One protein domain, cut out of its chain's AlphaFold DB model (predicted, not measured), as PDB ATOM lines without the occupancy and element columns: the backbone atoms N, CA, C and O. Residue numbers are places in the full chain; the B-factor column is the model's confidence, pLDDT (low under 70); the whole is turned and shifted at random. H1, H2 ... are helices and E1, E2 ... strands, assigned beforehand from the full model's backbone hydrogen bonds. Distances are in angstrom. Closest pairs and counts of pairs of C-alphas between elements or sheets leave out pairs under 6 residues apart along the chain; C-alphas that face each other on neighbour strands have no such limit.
ATOM      1  N   ALA A  13      32.836 -38.709  51.794       86.50
ATOM      2  CA  ALA A  13      33.260 -38.249  53.115       86.50
ATOM      3  C   ALA A  13      33.241 -36.714  53.237       86.50
ATOM      4  O   ALA A  13      32.799 -36.180  54.252       86.50
ATOM      5  N   GLN A  14      33.668 -35.990  52.196       89.50
ATOM      6  CA  GLN A  14      33.583 -34.526  52.169       89.50
ATOM      7  C   GLN A  14      32.130 -34.049  52.185       89.50
ATOM      8  O   GLN A  14      31.796 -33.161  52.967       89.50
ATOM      9  N   LEU A  15      31.251 -34.671  51.388       90.31
ATOM     10  CA  LEU A  15      29.819 -34.369  51.418       90.31
ATOM     11  C   LEU A  15      29.212 -34.654  52.797       90.31
ATOM     12  O   LEU A  15      28.437 -33.849  53.310       90.31
ATOM     13  N   HIS A  16      29.581 -35.776  53.417       87.50
ATOM     14  CA  HIS A  16      29.112 -36.140  54.749       87.50
ATOM     15  C   HIS A  16      29.513 -35.086  55.785       87.50
ATOM     16  O   HIS A  16      28.683 -34.665  56.585       87.50
ATOM     17  N   ASN A  17      30.757 -34.606  55.741       89.12
ATOM     18  CA  ASN A  17      31.224 -33.557  56.646       89.12
ATOM     19  C   ASN A  17      30.492 -32.230  56.408       89.12
ATOM     20  O   ASN A  17      30.024 -31.630  57.367       89.12
ATOM     21  N   LEU A  18      30.314 -31.817  55.148       89.75
ATOM     22  CA  LEU A  18      29.578 -30.595  54.801       89.75
ATOM     23  C   LEU A  18      28.123 -30.627  55.288       89.75
ATOM     24  O   LEU A  18      27.622 -29.621  55.775       89.75
ATOM     25  N   LYS A  19      27.445 -31.777  55.188       87.50
ATOM     26  CA  LYS A  19      26.059 -31.926  55.665       87.50
ATOM     27  C   LYS A  19      25.923 -31.903  57.189       87.50
ATOM     28  O   LYS A  19      24.830 -31.635  57.674       87.50
ATOM     29  N   ASN A  20      26.990 -32.219  57.921       88.38
ATOM     30  CA  ASN A  20      27.004 -32.232  59.385       88.38
ATOM     31  C   ASN A  20      27.647 -30.971  59.987       88.38
ATOM     32  O   ASN A  20      27.709 -30.850  61.211       88.38
ATOM     33  N   ASP A  21      28.132 -30.044  59.158       90.38
ATOM     34  CA  ASP A  21      28.689 -28.775  59.615       90.38
ATOM     35  C   ASP A  21      27.551 -27.845  60.084       90.38
ATOM     36  O   ASP A  21      26.712 -27.446  59.271       90.38
ATOM     37  N   PRO A  22      27.503 -27.453  61.372       90.69
ATOM     38  CA  PRO A  22      26.428 -26.617  61.908       90.69
ATOM     39  C   PRO A  22      26.399 -25.196  61.325       90.69
ATOM     40  O   PRO A  22      25.420 -24.475  61.517       90.69
ATOM     41  N   SER A  23      27.463 -24.767  60.641       91.38
ATOM     42  CA  SER A  23      27.527 -23.470  59.966       91.38
ATOM     43  C   SER A  23      26.897 -23.479  58.565       91.38
ATOM     44  O   SER A  23      26.618 -22.407  58.024       91.38
ATOM     45  N   VAL A  24      26.628 -24.662  58.002       88.12
ATOM     46  CA  VAL A  24      26.016 -24.846  56.681       88.12
ATOM     47  C   VAL A  24      24.511 -25.047  56.837       88.12
ATOM     48  O   VAL A  24      24.055 -26.013  57.444       88.12
ATOM     49  N   GLN A  25      23.710 -24.146  56.266       86.69
ATOM     50  CA  GLN A  25      22.252 -24.290  56.257       86.69
ATOM     51  C   GLN A  25      21.787 -25.062  55.016       86.69
ATOM     52  O   GLN A  25      22.459 -25.089  53.987       86.69
ATOM     53  N   GLU A  26      20.574 -25.617  55.056       80.50
ATOM     54  CA  GLU A  26      19.995 -26.371  53.927       80.50
ATOM     55  C   GLU A  26      19.882 -25.548  52.626       80.50
ATOM     56  O   GLU A  26      19.898 -26.086  51.522       80.50
ATOM     57  N   ARG A  27      19.790 -24.216  52.731       85.44
ATOM     58  CA  ARG A  27      19.785 -23.307  51.570       85.44
ATOM     59  C   ARG A  27      21.176 -23.064  50.968       85.44
ATOM     60  O   ARG A  27      21.275 -22.632  49.818       85.44
ATOM     61  N   ASP A  28      22.230 -23.315  51.744       89.44
ATOM     62  CA  ASP A  28      23.618 -23.062  51.355       89.44
ATOM     63  C   ASP A  28      24.209 -24.250  50.585       89.44
ATOM     64  O   ASP A  28      25.065 -24.047  49.724       89.44
ATOM     65  N   LEU A  29      23.717 -25.468  50.849       91.81
ATOM     66  CA  LEU A  29      24.143 -26.717  50.217       91.81
ATOM     67  C   LEU A  29      22.934 -27.517  49.721       91.81
ATOM     68  O   LEU A  29      22.141 -28.022  50.514       91.81
ATOM     69  N   VAL A  30      22.843 -27.708  48.406       93.50
ATOM     70  CA  VAL A  30      21.800 -28.526  47.779       93.50
ATOM     71  C   VAL A  30      22.435 -29.735  47.118       93.50
ATOM     72  O   VAL A  30      23.297 -29.603  46.256       93.50
ATOM     73  N   VAL A  31      21.982 -30.924  47.511       93.44
ATOM     74  CA  VAL A  31      22.374 -32.175  46.857       93.44
ATOM     75  C   VAL A  31      21.308 -32.523  45.828       93.44
ATOM     76  O   VAL A  31      20.131 -32.591  46.171       93.44
ATOM     77  N   LEU A  32      21.706 -32.746  44.582       94.38
ATOM     78  CA  LEU A  32      20.832 -33.209  43.515       94.38
ATOM     79  C   LEU A  32      21.156 -34.654  43.167       94.38
ATOM     80  O   LEU A  32      22.312 -34.987  42.917       94.38
ATOM     81  N   ASP A  33      20.133 -35.494  43.102       93.56
ATOM     82  CA  ASP A  33      20.220 -36.774  42.416       93.56
ATOM     83  C   ASP A  33      19.830 -36.556  40.952       93.56
ATOM     84  O   ASP A  33      18.673 -36.261  40.659       93.56
ATOM     85  N   ALA A  34      20.807 -36.647  40.050       93.88
ATOM     86  CA  ALA A  34      20.619 -36.494  38.608       93.88
ATOM     87  C   ALA A  34      20.736 -37.844  37.884       93.88
ATOM     88  O   ALA A  34      21.258 -37.930  36.770       93.88
ATOM     89  N   SER A  35      20.330 -38.926  38.551       92.19
ATOM     90  CA  SER A  35      20.354 -40.262  37.965       92.19
ATOM     91  C   SER A  35      19.429 -40.354  36.760       92.19
ATOM     92  O   SER A  35      18.286 -39.907  36.789       92.19
ATOM     93  N   TRP A  36      19.932 -40.984  35.703       92.00
ATOM     94  CA  TRP A  36      19.202 -41.193  34.464       92.00
ATOM     95  C   TRP A  36      19.587 -42.539  33.851       92.00
ATOM     96  O   TRP A  36      20.723 -43.000  33.993       92.00
ATOM     97  N   HIS A  37      18.633 -43.175  33.175       90.12
ATOM     98  CA  HIS A  37      18.799 -44.490  32.559       90.12
ATOM     99  C   HIS A  37      18.470 -44.432  31.075       90.12
ATOM    100  O   HIS A  37      17.512 -43.777  30.676       90.12
ATOM    101  N   MET A  38      19.212 -45.196  30.269       88.56
ATOM    102  CA  MET A  38      18.919 -45.345  28.841       88.56
ATOM    103  C   MET A  38      17.469 -45.812  28.616       88.56
ATOM    104  O   MET A  38      16.988 -46.642  29.388       88.56
ATOM    105  N   PRO A  39      16.795 -45.403  27.522       85.81
ATOM    106  CA  PRO A  39      15.389 -45.747  27.283       85.81
ATOM    107  C   PRO A  39      15.094 -47.252  27.223       85.81
ATOM    108  O   PRO A  39      13.970 -47.677  27.466       85.81
ATOM    109  N   ASN A  40      16.098 -48.066  26.885       88.38
ATOM    110  CA  ASN A  40      16.004 -49.525  26.828       88.38
ATOM    111  C   ASN A  40      16.371 -50.224  28.150       88.38
ATOM    112  O   ASN A  40      16.348 -51.451  28.218       88.38
ATOM    113  N   SER A  41      16.737 -49.468  29.184       91.19
ATOM    114  CA  SER A  41      16.959 -49.992  30.526       91.19
ATOM    115  C   SER A  41      15.612 -50.251  31.206       91.19
ATOM    116  O   SER A  41      14.722 -49.403  31.133       91.19
ATOM    117  N   PRO A  42      15.444 -51.373  31.929       92.50
ATOM    118  CA  PRO A  42      14.250 -51.596  32.744       92.50
ATOM    119  C   PRO A  42      14.220 -50.714  34.003       92.50
ATOM    120  O   PRO A  42      13.226 -50.708  34.720       92.50
ATOM    121  N   ARG A  43      15.315 -50.005  34.307       91.62
ATOM    122  CA  ARG A  43      15.473 -49.210  35.527       91.62
ATOM    123  C   ARG A  43      14.786 -47.850  35.402       91.62
ATOM    124  O   ARG A  43      14.840 -47.215  34.348       91.62
ATOM    125  N   LYS A  44      14.181 -47.396  36.498       90.88
ATOM    126  CA  LYS A  44      13.445 -46.131  36.610       90.88
ATOM    127  C   LYS A  44      14.091 -45.272  37.690       90.88
ATOM    128  O   LYS A  44      14.127 -45.663  38.852       90.88
ATOM    129  N   ALA A  45      14.701 -44.156  37.287       91.50
ATOM    130  CA  ALA A  45      15.542 -43.357  38.182       91.50
ATOM    131  C   ALA A  45      14.722 -42.672  39.283       91.50
ATOM    132  O   ALA A  45      15.162 -42.601  40.425       91.50
ATOM    133  N   ASP A  46      13.518 -42.226  38.942       90.69
ATOM    134  CA  ASP A  46      12.532 -41.663  39.857       90.69
ATOM    135  C   ASP A  46      12.070 -42.689  40.903       90.69
ATOM    136  O   ASP A  46      12.081 -42.398  42.099       90.69
ATOM    137  N   GLU A  47      11.740 -43.913  40.482       92.19
ATOM    138  CA  GLU A  47      11.371 -44.994  41.404       92.19
ATOM    139  C   GLU A  47      12.543 -45.389  42.317       92.19
ATOM    140  O   GLU A  47      12.363 -45.575  43.523       92.19
ATOM    141  N   GLU A  48      13.759 -45.477  41.770       91.94
ATOM    142  CA  GLU A  48      14.972 -45.775  42.537       91.94
ATOM    143  C   GLU A  48      15.276 -44.689  43.571       91.94
ATOM    144  O   GLU A  48      15.561 -45.011  44.728       91.94
ATOM    145  N   TYR A  49      15.153 -43.418  43.184       92.12
ATOM    146  CA  TYR A  49      15.302 -42.284  44.084       92.12
ATOM    147  C   TYR A  49      14.265 -42.342  45.213       92.12
ATOM    148  O   TYR A  49      14.631 -42.275  46.387       92.12
ATOM    149  N   LEU A  50      12.980 -42.546  44.898       91.94
ATOM    150  CA  LEU A  50      11.919 -42.647  45.909       91.94
ATOM    151  C   LEU A  50      12.141 -43.815  46.877       91.94
ATOM    152  O   LEU A  50      11.862 -43.690  48.075       91.94
ATOM    153  N   ALA A  51      12.667 -44.932  46.371       91.94
ATOM    154  CA  ALA A  51      12.994 -46.099  47.173       91.94
ATOM    155  C   ALA A  51      14.191 -45.855  48.100       91.94
ATOM    156  O   ALA A  51      14.188 -46.361  49.229       91.94
ATOM    157  N   ARG A  52      15.221 -45.131  47.636       91.12
ATOM    158  CA  ARG A  52      16.422 -44.828  48.423       91.12
ATOM    159  C   ARG A  52      17.283 -43.718  47.803       91.12
ATOM    160  O   ARG A  52      17.839 -43.902  46.729       91.12
ATOM    161  N   HIS A  53      17.541 -42.655  48.560       91.69
ATOM    162  CA  HIS A  53      18.424 -41.552  48.154       91.69
ATOM    163  C   HIS A  53      19.241 -40.987  49.330       91.69
ATOM    164  O   HIS A  53      19.032 -41.349  50.495       91.69
ATOM    165  N   ILE A  54      20.205 -40.110  49.020       91.50
ATOM    166  CA  ILE A  54      20.981 -39.355  50.019       91.50
ATOM    167  C   ILE A  54      20.026 -38.427  50.795       91.50
ATOM    168  O   ILE A  54      19.260 -37.707  50.163       91.50
ATOM    169  N   PRO A  55      20.059 -38.376  52.138       89.81
ATOM    170  CA  PRO A  55      19.139 -37.551  52.916       89.81
ATOM    171  C   PRO A  55      19.139 -36.087  52.474       89.81
ATOM    172  O   PRO A  55      20.202 -35.482  52.289       89.81
ATOM    173  N   SER A  56      17.934 -35.529  52.337       87.50
ATOM    174  CA  SER A  56      17.663 -34.175  51.836       87.50
ATOM    175  C   SER A  56      18.156 -33.866  50.416       87.50
ATOM    176  O   SER A  56      18.204 -32.691  50.037       87.50
ATOM    177  N   SER A  57      18.551 -34.873  49.628       92.06
ATOM    178  CA  SER A  57      18.803 -34.650  48.207       92.06
ATOM    179  C   SER A  57      17.496 -34.397  47.465       92.06
ATOM    180  O   SER A  57      16.421 -34.772  47.931       92.06
ATOM    181  N   ARG A  58      17.577 -33.751  46.304       92.81
ATOM    182  CA  ARG A  58      16.438 -33.411  45.442       92.81
ATOM    183  C   ARG A  58      16.612 -34.129  44.112       92.81
ATOM    184  O   ARG A  58      17.711 -34.124  43.569       92.81
ATOM    185  N   PHE A  59      15.561 -34.737  43.581       93.50
ATOM    186  CA  PHE A  59      15.645 -35.391  42.276       93.50
ATOM    187  C   PHE A  59      15.606 -34.363  41.137       93.50
ATOM    188  O   PHE A  59      14.690 -33.539  41.080       93.50
ATOM    189  N   LEU A  60      16.589 -34.416  40.237       94.19
ATOM    190  CA  LEU A  60      16.646 -33.641  39.002       94.19
ATOM    191  C   LEU A  60      16.285 -34.549  37.824       94.19
ATOM    192  O   LEU A  60      17.104 -35.328  37.344       94.19
ATOM    193  N   ASP A  61      15.067 -34.380  37.321       93.00
ATOM    194  CA  ASP A  61      14.633 -34.990  36.069       93.00
ATOM    195  C   ASP A  61      15.213 -34.202  34.881       93.00
ATOM    196  O   ASP A  61      14.728 -33.123  34.526       93.00
ATOM    197  N   ILE A  62      16.286 -34.731  34.289       92.88
ATOM    198  CA  ILE A  62      16.997 -34.100  33.170       92.88
ATOM    199  C   ILE A  62      16.097 -33.995  31.931       92.88
ATOM    200  O   ILE A  62      16.160 -32.990  31.222       92.88
ATOM    201  N   ASP A  63      15.232 -34.983  31.685       92.38
ATOM    202  CA  ASP A  63      14.343 -34.987  30.519       92.38
ATOM    203  C   ASP A  63      13.277 -33.901  30.624       92.38
ATOM    204  O   ASP A  63      12.950 -33.247  29.634       92.38
ATOM    205  N   ARG A  64      12.782 -33.642  31.837       93.00
ATOM    206  CA  ARG A  64      11.828 -32.557  32.091       93.00
ATOM    207  C   ARG A  64      12.436 -31.164  31.918       93.00
ATOM    208  O   ARG A  64      11.704 -30.215  31.629       93.00
ATOM    209  N   VAL A  65      13.741 -31.016  32.146       95.56
ATOM    210  CA  VAL A  65      14.433 -29.725  32.029       95.56
ATOM    211  C   VAL A  65      14.928 -29.482  30.604       95.56
ATOM    212  O   VAL A  65      14.923 -28.335  30.161       95.56
ATOM    213  N   ALA A  66      15.330 -30.531  29.885       96.12
ATOM    214  CA  ALA A  66      15.861 -30.441  28.530       96.12
ATOM    215  C   ALA A  66      14.897 -29.757  27.543       96.12
ATOM    216  O   ALA A  66      13.674 -29.882  27.623       96.12
ATOM    217  N   SER A  67      15.458 -29.042  26.565       95.38
ATOM    218  CA  SER A  67      14.650 -28.443  25.495       95.38
ATOM    219  C   SER A  67      14.167 -29.509  24.510       95.38
ATOM    220  O   SER A  67      14.906 -30.421  24.145       95.38
ATOM    221  N   ALA A  68      12.949 -29.350  23.996       93.81
ATOM    222  CA  ALA A  68      12.485 -30.155  22.874       93.81
ATOM    223  C   ALA A  68      13.235 -29.778  21.585       93.81
ATOM    224  O   ALA A  68      13.562 -28.611  21.354       93.81
ATOM    225  N   HIS A  69      13.451 -30.759  20.710       93.31
ATOM    226  CA  HIS A  69      14.008 -30.542  19.377       93.31
ATOM    227  C   HIS A  69      13.093 -31.159  18.313       93.31
ATOM    228  O   HIS A  69      12.611 -32.269  18.530       93.31
ATOM    229  N   PRO A  70      12.892 -30.526  17.137       93.25
ATOM    230  CA  PRO A  70      12.011 -31.053  16.086       93.25
ATOM    231  C   PRO A  70      12.368 -32.460  15.589       93.25
ATOM    232  O   PRO A  70      11.507 -33.190  15.115       93.25
ATOM    233  N   LEU A  71      13.644 -32.839  15.698       93.44
ATOM    234  CA  LEU A  71      14.141 -34.179  15.353       93.44
ATOM    235  C   LEU A  71      14.111 -35.167  16.531       93.44
ATOM    236  O   LEU A  71      14.722 -36.225  16.441       93.44
ATOM    237  N   ASN A  72      13.453 -34.818  17.639       90.69
ATOM    238  CA  ASN A  72      13.392 -35.621  18.864       90.69
ATOM    239  C   ASN A  72      14.782 -35.984  19.419       90.69
ATOM    240  O   ASN A  72      15.017 -37.108  19.857       90.69
ATOM    241  N   LEU A  73      15.721 -35.031  19.378       91.56
ATOM    242  CA  LEU A  73      17.028 -35.190  20.016       91.56
ATOM    243  C   LEU A  73      16.863 -35.112  21.537       91.56
ATOM    244  O   LEU A  73      16.196 -34.206  22.038       91.56
ATOM    245  N   ALA A  74      17.470 -36.056  22.255       90.44
ATOM    246  CA  ALA A  74      17.427 -36.107  23.712       90.44
ATOM    247  C   ALA A  74      18.404 -35.105  24.353       90.44
ATOM    248  O   ALA A  74      19.408 -34.732  23.746       90.44
ATOM    249  N   HIS A  75      18.112 -34.710  25.597       92.75
ATOM    250  CA  HIS A  75      18.999 -33.941  26.486       92.75
ATOM    251  C   HIS A  75      19.580 -32.649  25.885       92.75
ATOM    252  O   HIS A  75      20.725 -32.277  26.149       92.75
ATOM    253  N   MET A  76      18.789 -31.943  25.076       95.69
ATOM    254  CA  MET A  76      19.201 -30.656  24.521       95.69
ATOM    255  C   MET A  76      19.293 -29.593  25.613       95.69
ATOM    256  O   MET A  76      18.482 -29.566  26.543       95.69
ATOM    257  N   MET A  77      20.239 -28.666  25.443       95.25
ATOM    258  CA  MET A  77      20.448 -27.549  26.363       95.25
ATOM    259  C   MET A  77      19.121 -26.814  26.651       95.25
ATOM    260  O   MET A  77      18.444 -26.391  25.703       95.25
ATOM    261  N   PRO A  78      18.711 -26.664  27.924       95.81
ATOM    262  CA  PRO A  78      17.478 -25.977  28.290       95.81
ATOM    263  C   PRO A  78      17.472 -24.507  27.871       95.81
ATOM    264  O   PRO A  78      18.488 -23.813  27.933       95.81
ATOM    265  N   HIS A  79      16.291 -23.986  27.537       94.81
ATOM    266  CA  HIS A  79      16.090 -22.540  27.477       94.81
ATOM    267  C   HIS A  79      16.338 -21.899  28.856       94.81
ATOM    268  O   HIS A  79      15.941 -22.483  29.871       94.81
ATOM    269  N   PRO A  80      16.885 -20.666  28.926       95.62
ATOM    270  CA  PRO A  80      17.190 -19.996  30.193       95.62
ATOM    271  C   PRO A  80      16.029 -19.962  31.190       95.62
ATOM    272  O   PRO A  80      16.228 -20.171  32.383       95.62
ATOM    273  N   HIS A  81      14.802 -19.753  30.705       95.69
ATOM    274  CA  HIS A  81      13.607 -19.749  31.548       95.69
ATOM    275  C   HIS A  81      13.300 -21.130  32.148       95.69
ATOM    276  O   HIS A  81      12.963 -21.222  33.326       95.69
ATOM    277  N   ALA A  82      13.436 -22.206  31.365       95.62
ATOM    278  CA  ALA A  82      13.214 -23.571  31.843       95.62
ATOM    279  C   ALA A  82      14.261 -23.963  32.896       95.62
ATOM    280  O   ALA A  82      13.898 -24.472  33.954       95.62
ATOM    281  N   PHE A  83      15.533 -23.633  32.649       96.12
ATOM    282  CA  PHE A  83      16.612 -23.852  33.612       96.12
ATOM    283  C   PHE A  83      16.398 -23.057  34.905       96.12
ATOM    284  O   PHE A  83      16.412 -23.633  35.988       96.12
ATOM    285  N   ALA A  84      16.128 -21.749  34.807       96.19
ATOM    286  CA  ALA A  84      15.887 -20.906  35.976       96.19
ATOM    287  C   ALA A  84      14.695 -21.405  36.801       96.19
ATOM    288  O   ALA A  84      14.780 -21.481  38.026       96.19
ATOM    289  N   LYS A  85      13.606 -21.800  36.130       95.50
ATOM    290  CA  LYS A  85      12.435 -22.391  36.779       95.50
ATOM    291  C   LYS A  85      12.798 -23.683  37.513       95.50
ATOM    292  O   LYS A  85      12.429 -23.820  38.674       95.50
ATOM    293  N   ALA A  86      13.535 -24.589  36.871       95.50
ATOM    294  CA  ALA A  86      13.970 -25.838  37.488       95.50
ATOM    295  C   ALA A  86      14.855 -25.585  38.718       95.50
ATOM    296  O   ALA A  86      14.589 -26.139  39.780       95.50
ATOM    297  N   CYS A  87      15.845 -24.691  38.623       95.88
ATOM    298  CA  CYS A  87      16.669 -24.291  39.766       95.88
ATOM    299  C   CYS A  87      15.828 -23.704  40.906       95.88
ATOM    300  O   CYS A  87      16.017 -24.076  42.062       95.88
ATOM    301  N   SER A  88      14.871 -22.829  40.592       95.00
ATOM    302  CA  SER A  88      13.958 -22.243  41.575       95.00
ATOM    303  C   SER A  88      13.090 -23.286  42.284       95.00
ATOM    304  O   SER A  88      12.984 -23.240  43.510       95.00
ATOM    305  N   GLU A  89      12.498 -24.228  41.543       93.81
ATOM    306  CA  GLU A  89      11.698 -25.343  42.086       93.81
ATOM    307  C   GLU A  89      12.547 -26.297  42.931       93.81
ATOM    308  O   GLU A  89      12.105 -26.786  43.970       93.81
ATOM    309  N   LEU A  90      13.802 -26.493  42.529       94.00
ATOM    310  CA  LEU A  90      14.802 -27.244  43.275       94.00
ATOM    311  C   LEU A  90      15.457 -26.420  44.381       94.00
ATOM    312  O   LEU A  90      16.463 -26.877  44.902       94.00
ATOM    313  N   GLY A  91      14.948 -25.237  44.743       94.06
ATOM    314  CA  GLY A  91      15.441 -24.426  45.864       94.06
ATOM    315  C   GLY A  91      16.909 -23.996  45.753       94.06
ATOM    316  O   GLY A  91      17.582 -23.865  46.775       94.06
ATOM    317  N   ILE A  92      17.414 -23.822  44.531       95.06
ATOM    318  CA  ILE A  92      18.776 -23.377  44.226       95.06
ATOM    319  C   ILE A  92      18.765 -21.864  44.017       95.06
ATOM    320  O   ILE A  92      17.967 -21.333  43.242       95.06
ATOM    321  N   ALA A  93      19.683 -21.168  44.682       92.88
ATOM    322  CA  ALA A  93      20.000 -19.767  44.438       92.88
ATOM    323  C   ALA A  93      21.406 -19.645  43.818       92.88
ATOM    324  O   ALA A  93      22.199 -20.580  43.920       92.88
ATOM    325  N   PRO A  94      21.775 -18.494  43.227       90.12
ATOM    326  CA  PRO A  94      23.120 -18.295  42.676       90.12
ATOM    327  C   PRO A  94      24.272 -18.507  43.677       90.12
ATOM    328  O   PRO A  94      25.387 -18.796  43.267       90.12
ATOM    329  N   SER A  95      24.015 -18.368  44.983       89.44
ATOM    330  CA  SER A  95      25.001 -18.590  46.050       89.44
ATOM    331  C   SER A  95      25.027 -20.020  46.600       89.44
ATOM    332  O   SER A  95      25.851 -20.315  47.466       89.44
ATOM    333  N   THR A  96      24.100 -20.879  46.171       92.06
ATOM    334  CA  THR A  96      23.975 -22.256  46.653       92.06
ATOM    335  C   THR A  96      25.116 -23.107  46.105       92.06
ATOM    336  O   THR A  96      25.353 -23.138  44.900       92.06
ATOM    337  N   HIS A  97      25.784 -23.858  46.978       91.81
ATOM    338  CA  HIS A  97      26.684 -24.925  46.562       91.81
ATOM    339  C   HIS A  97      25.854 -26.130  46.135       91.81
ATOM    340  O   HIS A  97      25.151 -26.730  46.950       91.81
ATOM    341  N   VAL A  98      25.923 -26.479  44.855       93.62
ATOM    342  CA  VAL A  98      25.177 -27.608  44.303       93.62
ATOM    343  C   VAL A  98      26.109 -28.803  44.169       93.62
ATOM    344  O   VAL A  98      27.104 -28.737  43.455       93.62
ATOM    345  N   VAL A  99      25.771 -29.902  44.837       93.19
ATOM    346  CA  VAL A  99      26.456 -31.189  44.688       93.19
ATOM    347  C   VAL A  99      25.570 -32.102  43.867       93.19
ATOM    348  O   VAL A  99      24.452 -32.403  44.275       93.19
ATOM    349  N   ILE A 100      26.063 -32.566  42.725       92.62
ATOM    350  CA  ILE A 100      25.337 -33.511  41.878       92.62
ATOM    351  C   ILE A 100      25.863 -34.916  42.167       92.62
ATOM    352  O   ILE A 100      27.046 -35.195  41.982       92.62
ATOM    353  N   SER A 101      24.979 -35.803  42.605       88.56
ATOM    354  CA  SER A 101      25.229 -37.239  42.670       88.56
ATOM    355  C   SER A 101      24.515 -37.940  41.520       88.56
ATOM    356  O   SER A 101      23.408 -37.558  41.143       88.56
ATOM    357  N   SER A 102      25.123 -39.003  41.004       78.38
ATOM    358  CA  SER A 102      24.444 -39.967  40.135       78.38
ATOM    359  C   SER A 102      24.443 -41.351  40.790       78.38
ATOM    360  O   SER A 102      24.913 -41.524  41.912       78.38
ATOM    361  N   ILE A 103      23.927 -42.364  40.108       60.78
ATOM    362  CA  ILE A 103      24.049 -43.769  40.530       60.78
ATOM    363  C   ILE A 103      25.381 -44.423  40.128       60.78
ATOM    364  O   ILE A 103      25.653 -45.535  40.579       60.78
ATOM    365  N   LEU A 104      26.193 -43.781  39.279       52.44
ATOM    366  CA  LEU A 104      27.430 -44.353  38.735       52.44
ATOM    367  C   LEU A 104      28.659 -43.949  39.569       52.44
ATOM    368  O   LEU A 104      28.676 -42.878  40.174       52.44
ATOM    369  N   ASP A 105      29.652 -44.847  39.621       52.00
ATOM    370  CA  ASP A 105      31.029 -44.658  40.114       52.00
ATOM    371  C   ASP A 105      31.213 -43.629  41.242       52.00
ATOM    372  O   ASP A 105      31.782 -42.556  41.067       52.00
ATOM    373  N   GLY A 106      30.757 -43.989  42.447       61.84
ATOM    374  CA  GLY A 106      30.987 -43.199  43.664       61.84
ATOM    375  C   GLY A 106      29.837 -42.283  44.090       61.84
ATOM    376  O   GLY A 106      29.954 -41.619  45.115       61.84
ATOM    377  N   GLY A 107      28.718 -42.296  43.366       78.38
ATOM    378  CA  GLY A 107      27.457 -41.667  43.760       78.38
ATOM    379  C   GLY A 107      26.750 -42.338  44.951       78.38
ATOM    380  O   GLY A 107      27.370 -42.554  45.989       78.38
ATOM    381  N   LEU A 108      25.467 -42.719  44.846       84.69
ATOM    382  CA  LEU A 108      24.781 -43.403  45.967       84.69
ATOM    383  C   LEU A 108      25.527 -44.666  46.476       84.69
ATOM    384  O   LEU A 108      25.624 -44.838  47.694       84.69
ATOM    385  N   PRO A 109      26.109 -45.532  45.615       86.06
ATOM    386  CA  PRO A 109      26.932 -46.650  46.088       86.06
ATOM    387  C   PRO A 109      28.162 -46.208  46.896       86.06
ATOM    388  O   PRO A 109      28.466 -46.811  47.923       86.06
ATOM    389  N   GLY A 110      28.842 -45.137  46.470       85.19
ATOM    390  CA  GLY A 110      29.995 -44.584  47.187       85.19
ATOM    391  C   GLY A 110      29.602 -43.919  48.503       85.19
ATOM    392  O   GLY A 110      30.305 -44.048  49.501       85.19
ATOM    393  N   TRP A 111      28.446 -43.259  48.545       88.12
ATOM    394  CA  TRP A 111      27.858 -42.729  49.773       88.12
ATOM    395  C   TRP A 111      27.626 -43.821  50.820       88.12
ATOM    396  O   TRP A 111      28.076 -43.700  51.961       88.12
ATOM    397  N   LEU A 112      27.007 -44.929  50.409       88.00
ATOM    398  CA  LEU A 112      26.775 -46.084  51.275       88.00
ATOM    399  C   LEU A 112      28.085 -46.722  51.758       88.00
ATOM    400  O   LEU A 112      28.193 -47.071  52.932       88.00
ATOM    401  N   SER A 113      29.096 -46.842  50.890       87.19
ATOM    402  CA  SER A 113      30.382 -47.447  51.266       87.19
ATOM    403  C   SER A 113      31.146 -46.639  52.319       87.19
ATOM    404  O   SER A 113      31.997 -47.193  53.007       87.19
ATOM    405  N   HIS A 114      30.842 -45.345  52.459       85.88
ATOM    406  CA  HIS A 114      31.425 -44.455  53.466       85.88
ATOM    407  C   HIS A 114      30.529 -44.285  54.706       85.88
ATOM    408  O   HIS A 114      30.726 -43.354  55.483       85.88
ATOM    409  N   GLY A 115      29.547 -45.173  54.908       85.94
ATOM    410  CA  GLY A 115      28.668 -45.154  56.084       85.94
ATOM    411  C   GLY A 115      27.540 -44.123  56.014       85.94
ATOM    412  O   GLY A 115      26.881 -43.866  57.020       85.94
ATOM    413  N   GLY A 116      27.302 -43.536  54.839       86.00
ATOM    414  CA  GLY A 116      26.218 -42.593  54.625       86.00
ATOM    415  C   GLY A 116      24.839 -43.234  54.809       86.00
ATOM    416  O   GLY A 116      24.568 -44.333  54.323       86.00
ATOM    417  N   THR A 117      23.938 -42.535  55.499       91.25
ATOM    418  CA  THR A 117      22.549 -42.978  55.705       91.25
ATOM    419  C   THR A 117      21.699 -42.731  54.463       91.25
ATOM    420  O   THR A 117      22.109 -42.023  53.551       91.25
ATOM    421  N   THR A 118      20.502 -43.308  54.389       92.19
ATOM    422  CA  THR A 118      19.590 -43.057  53.263       92.19
ATOM    423  C   THR A 118      18.199 -42.731  53.751       92.19
ATOM    424  O   THR A 118      17.812 -43.129  54.849       92.19
ATOM    425  N   GLN A 119      17.462 -42.015  52.915       90.94
ATOM    426  CA  GLN A 119      16.067 -41.695  53.139       90.94
ATOM    427  C   GLN A 119      15.200 -42.326  52.047       90.94
ATOM    428  O   GLN A 119      15.667 -42.639  50.951       90.94
ATOM    429  N   ARG A 120      13.934 -42.548  52.399       88.50
ATOM    430  CA  ARG A 120      12.842 -42.897  51.492       88.50
ATOM    431  C   ARG A 120      11.851 -41.738  51.531       88.50
ATOM    432  O   ARG A 120      11.775 -41.082  52.567       88.50
ATOM    433  N   GLU A 121      11.100 -41.537  50.451       77.50
ATOM    434  CA  GLU A 121      10.091 -40.472  50.265       77.50
ATOM    435  C   GLU A 121      10.591 -39.153  49.664       77.50
ATOM    436  O   GLU A 121      11.717 -38.709  49.862       77.50
ATOM    437  N   GLN A 122       9.689 -38.491  48.937       70.44
ATOM    438  CA  GLN A 122       9.932 -37.185  48.345       70.44
ATOM    439  C   GLN A 122       9.877 -36.090  49.415       70.44
ATOM    440  O   GLN A 122       8.843 -35.872  50.048       70.44
ATOM    441  N   GLN A 123      10.963 -35.336  49.565       70.88
ATOM    442  CA  GLN A 123      10.955 -34.136  50.393       70.88
ATOM    443  C   GLN A 123      10.379 -32.929  49.639       70.88
ATOM    444  O   GLN A 123      10.572 -32.760  48.433       70.88
ATOM    445  N   LYS A 124       9.665 -32.069  50.375       75.19
ATOM    446  CA  LYS A 124       9.243 -30.750  49.893       75.19
ATOM    447  C   LYS A 124      10.300 -29.728  50.278       75.19
ATOM    448  O   LYS A 124      10.692 -29.666  51.436       75.19
ATOM    449  N   PHE A 125      10.687 -28.891  49.324       80.19
ATOM    450  CA  PHE A 125      11.694 -27.861  49.534       80.19
ATOM    451  C   PHE A 125      11.111 -26.472  49.309       80.19
ATOM    452  O   PHE A 125      10.183 -26.272  48.519       80.19
ATOM    453  N   MET A 126      11.679 -25.498  50.012       79.62
ATOM    454  CA  MET A 126      11.370 -24.096  49.772       79.62
ATOM    455  C   MET A 126      11.929 -23.687  48.412       79.62
ATOM    456  O   MET A 126      13.092 -23.943  48.103       79.62
ATOM    457  N   HIS A 127      11.094 -23.030  47.613       84.88
ATOM    458  CA  HIS A 127      11.543 -22.472  46.347       84.88
ATOM    459  C   HIS A 127      12.526 -21.330  46.608       84.88
ATOM    460  O   HIS A 127      12.360 -20.549  47.548       84.88
ATOM    461  N   ALA A 128      13.525 -21.216  45.743       89.62
ATOM    462  CA  ALA A 128      14.486 -20.125  45.766       89.62
ATOM    463  C   ALA A 128      14.291 -19.219  44.549       89.62
ATOM    464  O   ALA A 128      13.683 -19.600  43.548       89.62
ATOM    465  N   LYS A 129      14.828 -18.000  44.615       91.31
ATOM    466  CA  LYS A 129      14.879 -17.110  43.454       91.31
ATOM    467  C   LYS A 129      16.158 -17.390  42.671       91.31
ATOM    468  O   LYS A 129      17.247 -17.086  43.157       91.31
ATOM    469  N   TYR A 130      16.015 -17.903  41.455       94.00
ATOM    470  CA  TYR A 130      17.118 -18.061  40.518       94.00
ATOM    471  C   TYR A 130      16.999 -17.011  39.407       94.00
ATOM    472  O   TYR A 130      15.929 -16.819  38.829       94.00
ATOM    473  N   ALA A 131      18.078 -16.269  39.151       93.12
ATOM    474  CA  ALA A 131      18.097 -15.269  38.087       93.12
ATOM    475  C   ALA A 131      18.124 -15.954  36.714       93.12
ATOM    476  O   ALA A 131      18.639 -17.059  36.582       93.12
ATOM    477  N   MET A 132      17.591 -15.296  35.683       95.12
ATOM    478  CA  MET A 132      17.665 -15.828  34.323       95.12
ATOM    479  C   MET A 132      19.142 -15.988  33.917       95.12
ATOM    480  O   MET A 132      19.861 -14.986  33.904       95.12
ATOM    481  N   PRO A 133      19.612 -17.213  33.624       94.25
ATOM    482  CA  PRO A 133      21.007 -17.444  33.289       94.25
ATOM    483  C   PRO A 133      21.309 -16.978  31.864       94.25
ATOM    484  O   PRO A 133      20.437 -16.969  30.992       94.25
ATOM    485  N   THR A 134      22.578 -16.677  31.615       93.69
ATOM    486  CA  THR A 134      23.114 -16.511  30.262       93.69
ATOM    487  C   THR A 134      23.866 -17.780  29.889       93.69
ATOM    488  O   THR A 134      24.686 -18.261  30.670       93.69
ATOM    489  N   LEU A 135      23.591 -18.328  28.707       91.12
ATOM    490  CA  LEU A 135      24.328 -19.479  28.195       91.12
ATOM    491  C   LEU A 135      25.761 -19.063  27.842       91.12
ATOM    492  O   LEU A 135      25.954 -18.130  27.061       91.12
ATOM    493  N   ASP A 136      26.752 -19.787  28.360       91.62
ATOM    494  CA  ASP A 136      28.116 -19.693  27.847       91.62
ATOM    495  C   ASP A 136      28.201 -20.422  26.502       91.62
ATOM    496  O   ASP A 136      28.247 -21.652  26.425       91.62
TER     497      ASP A 136
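Overview. This is residues 13 to 136 of the 171 residues of the protein "Sulfurtransferase" of Ganoderma boninense (UniProt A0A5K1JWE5). With little regular structure, loops and short helices surround a small two-stranded parallel sheet, E1 and E2, near the middle; H1 and H5 lie toward one end, H3, H4 and loop 66 to 79 toward the other. Residues 38 to 43 stick out. The 124 printed residues run H1 E1 H2 H3 H4 E2 H5, mixed class, 45 in named elements; compact, radius of gyration of the C-alphas 15.3 A, spans 45 by 37 by 25 A.

Along the chain. H1, residues 13 to 20, begins at C-alpha 13 (33.260, -38.249, 53.115). E1 is 29 to 33, 13.3 A; H2 45 to 51; H3 62 to 65; H4 80 to 89, 14.1 A; E2 97 to 101, 13.0 A. H5, 108 to 113, ends at C-alpha 113 (30.382, -47.447, 51.266).

Arrangement. E1 and E2 are parallel at 22 degrees, N 30 and O 97 being 2.9 A apart; with H2, H3 and H4 between them in sequence they form a strand-helix-strand unit. H3 and H4 only just touch, with 3 pairs of C-alphas within 8 A, the closest Val 65 and Ala 82, 6.3 A. Every O i to N i+4 pair is within hydrogen-bond range in H1, H2, H4 and H5; H3 is too short for one.

Size, cuts and confidence. The printed part has no cut. Links E1 to H2 and H3 to H4 are long. Residues 103 to 106 have pLDDT under 70.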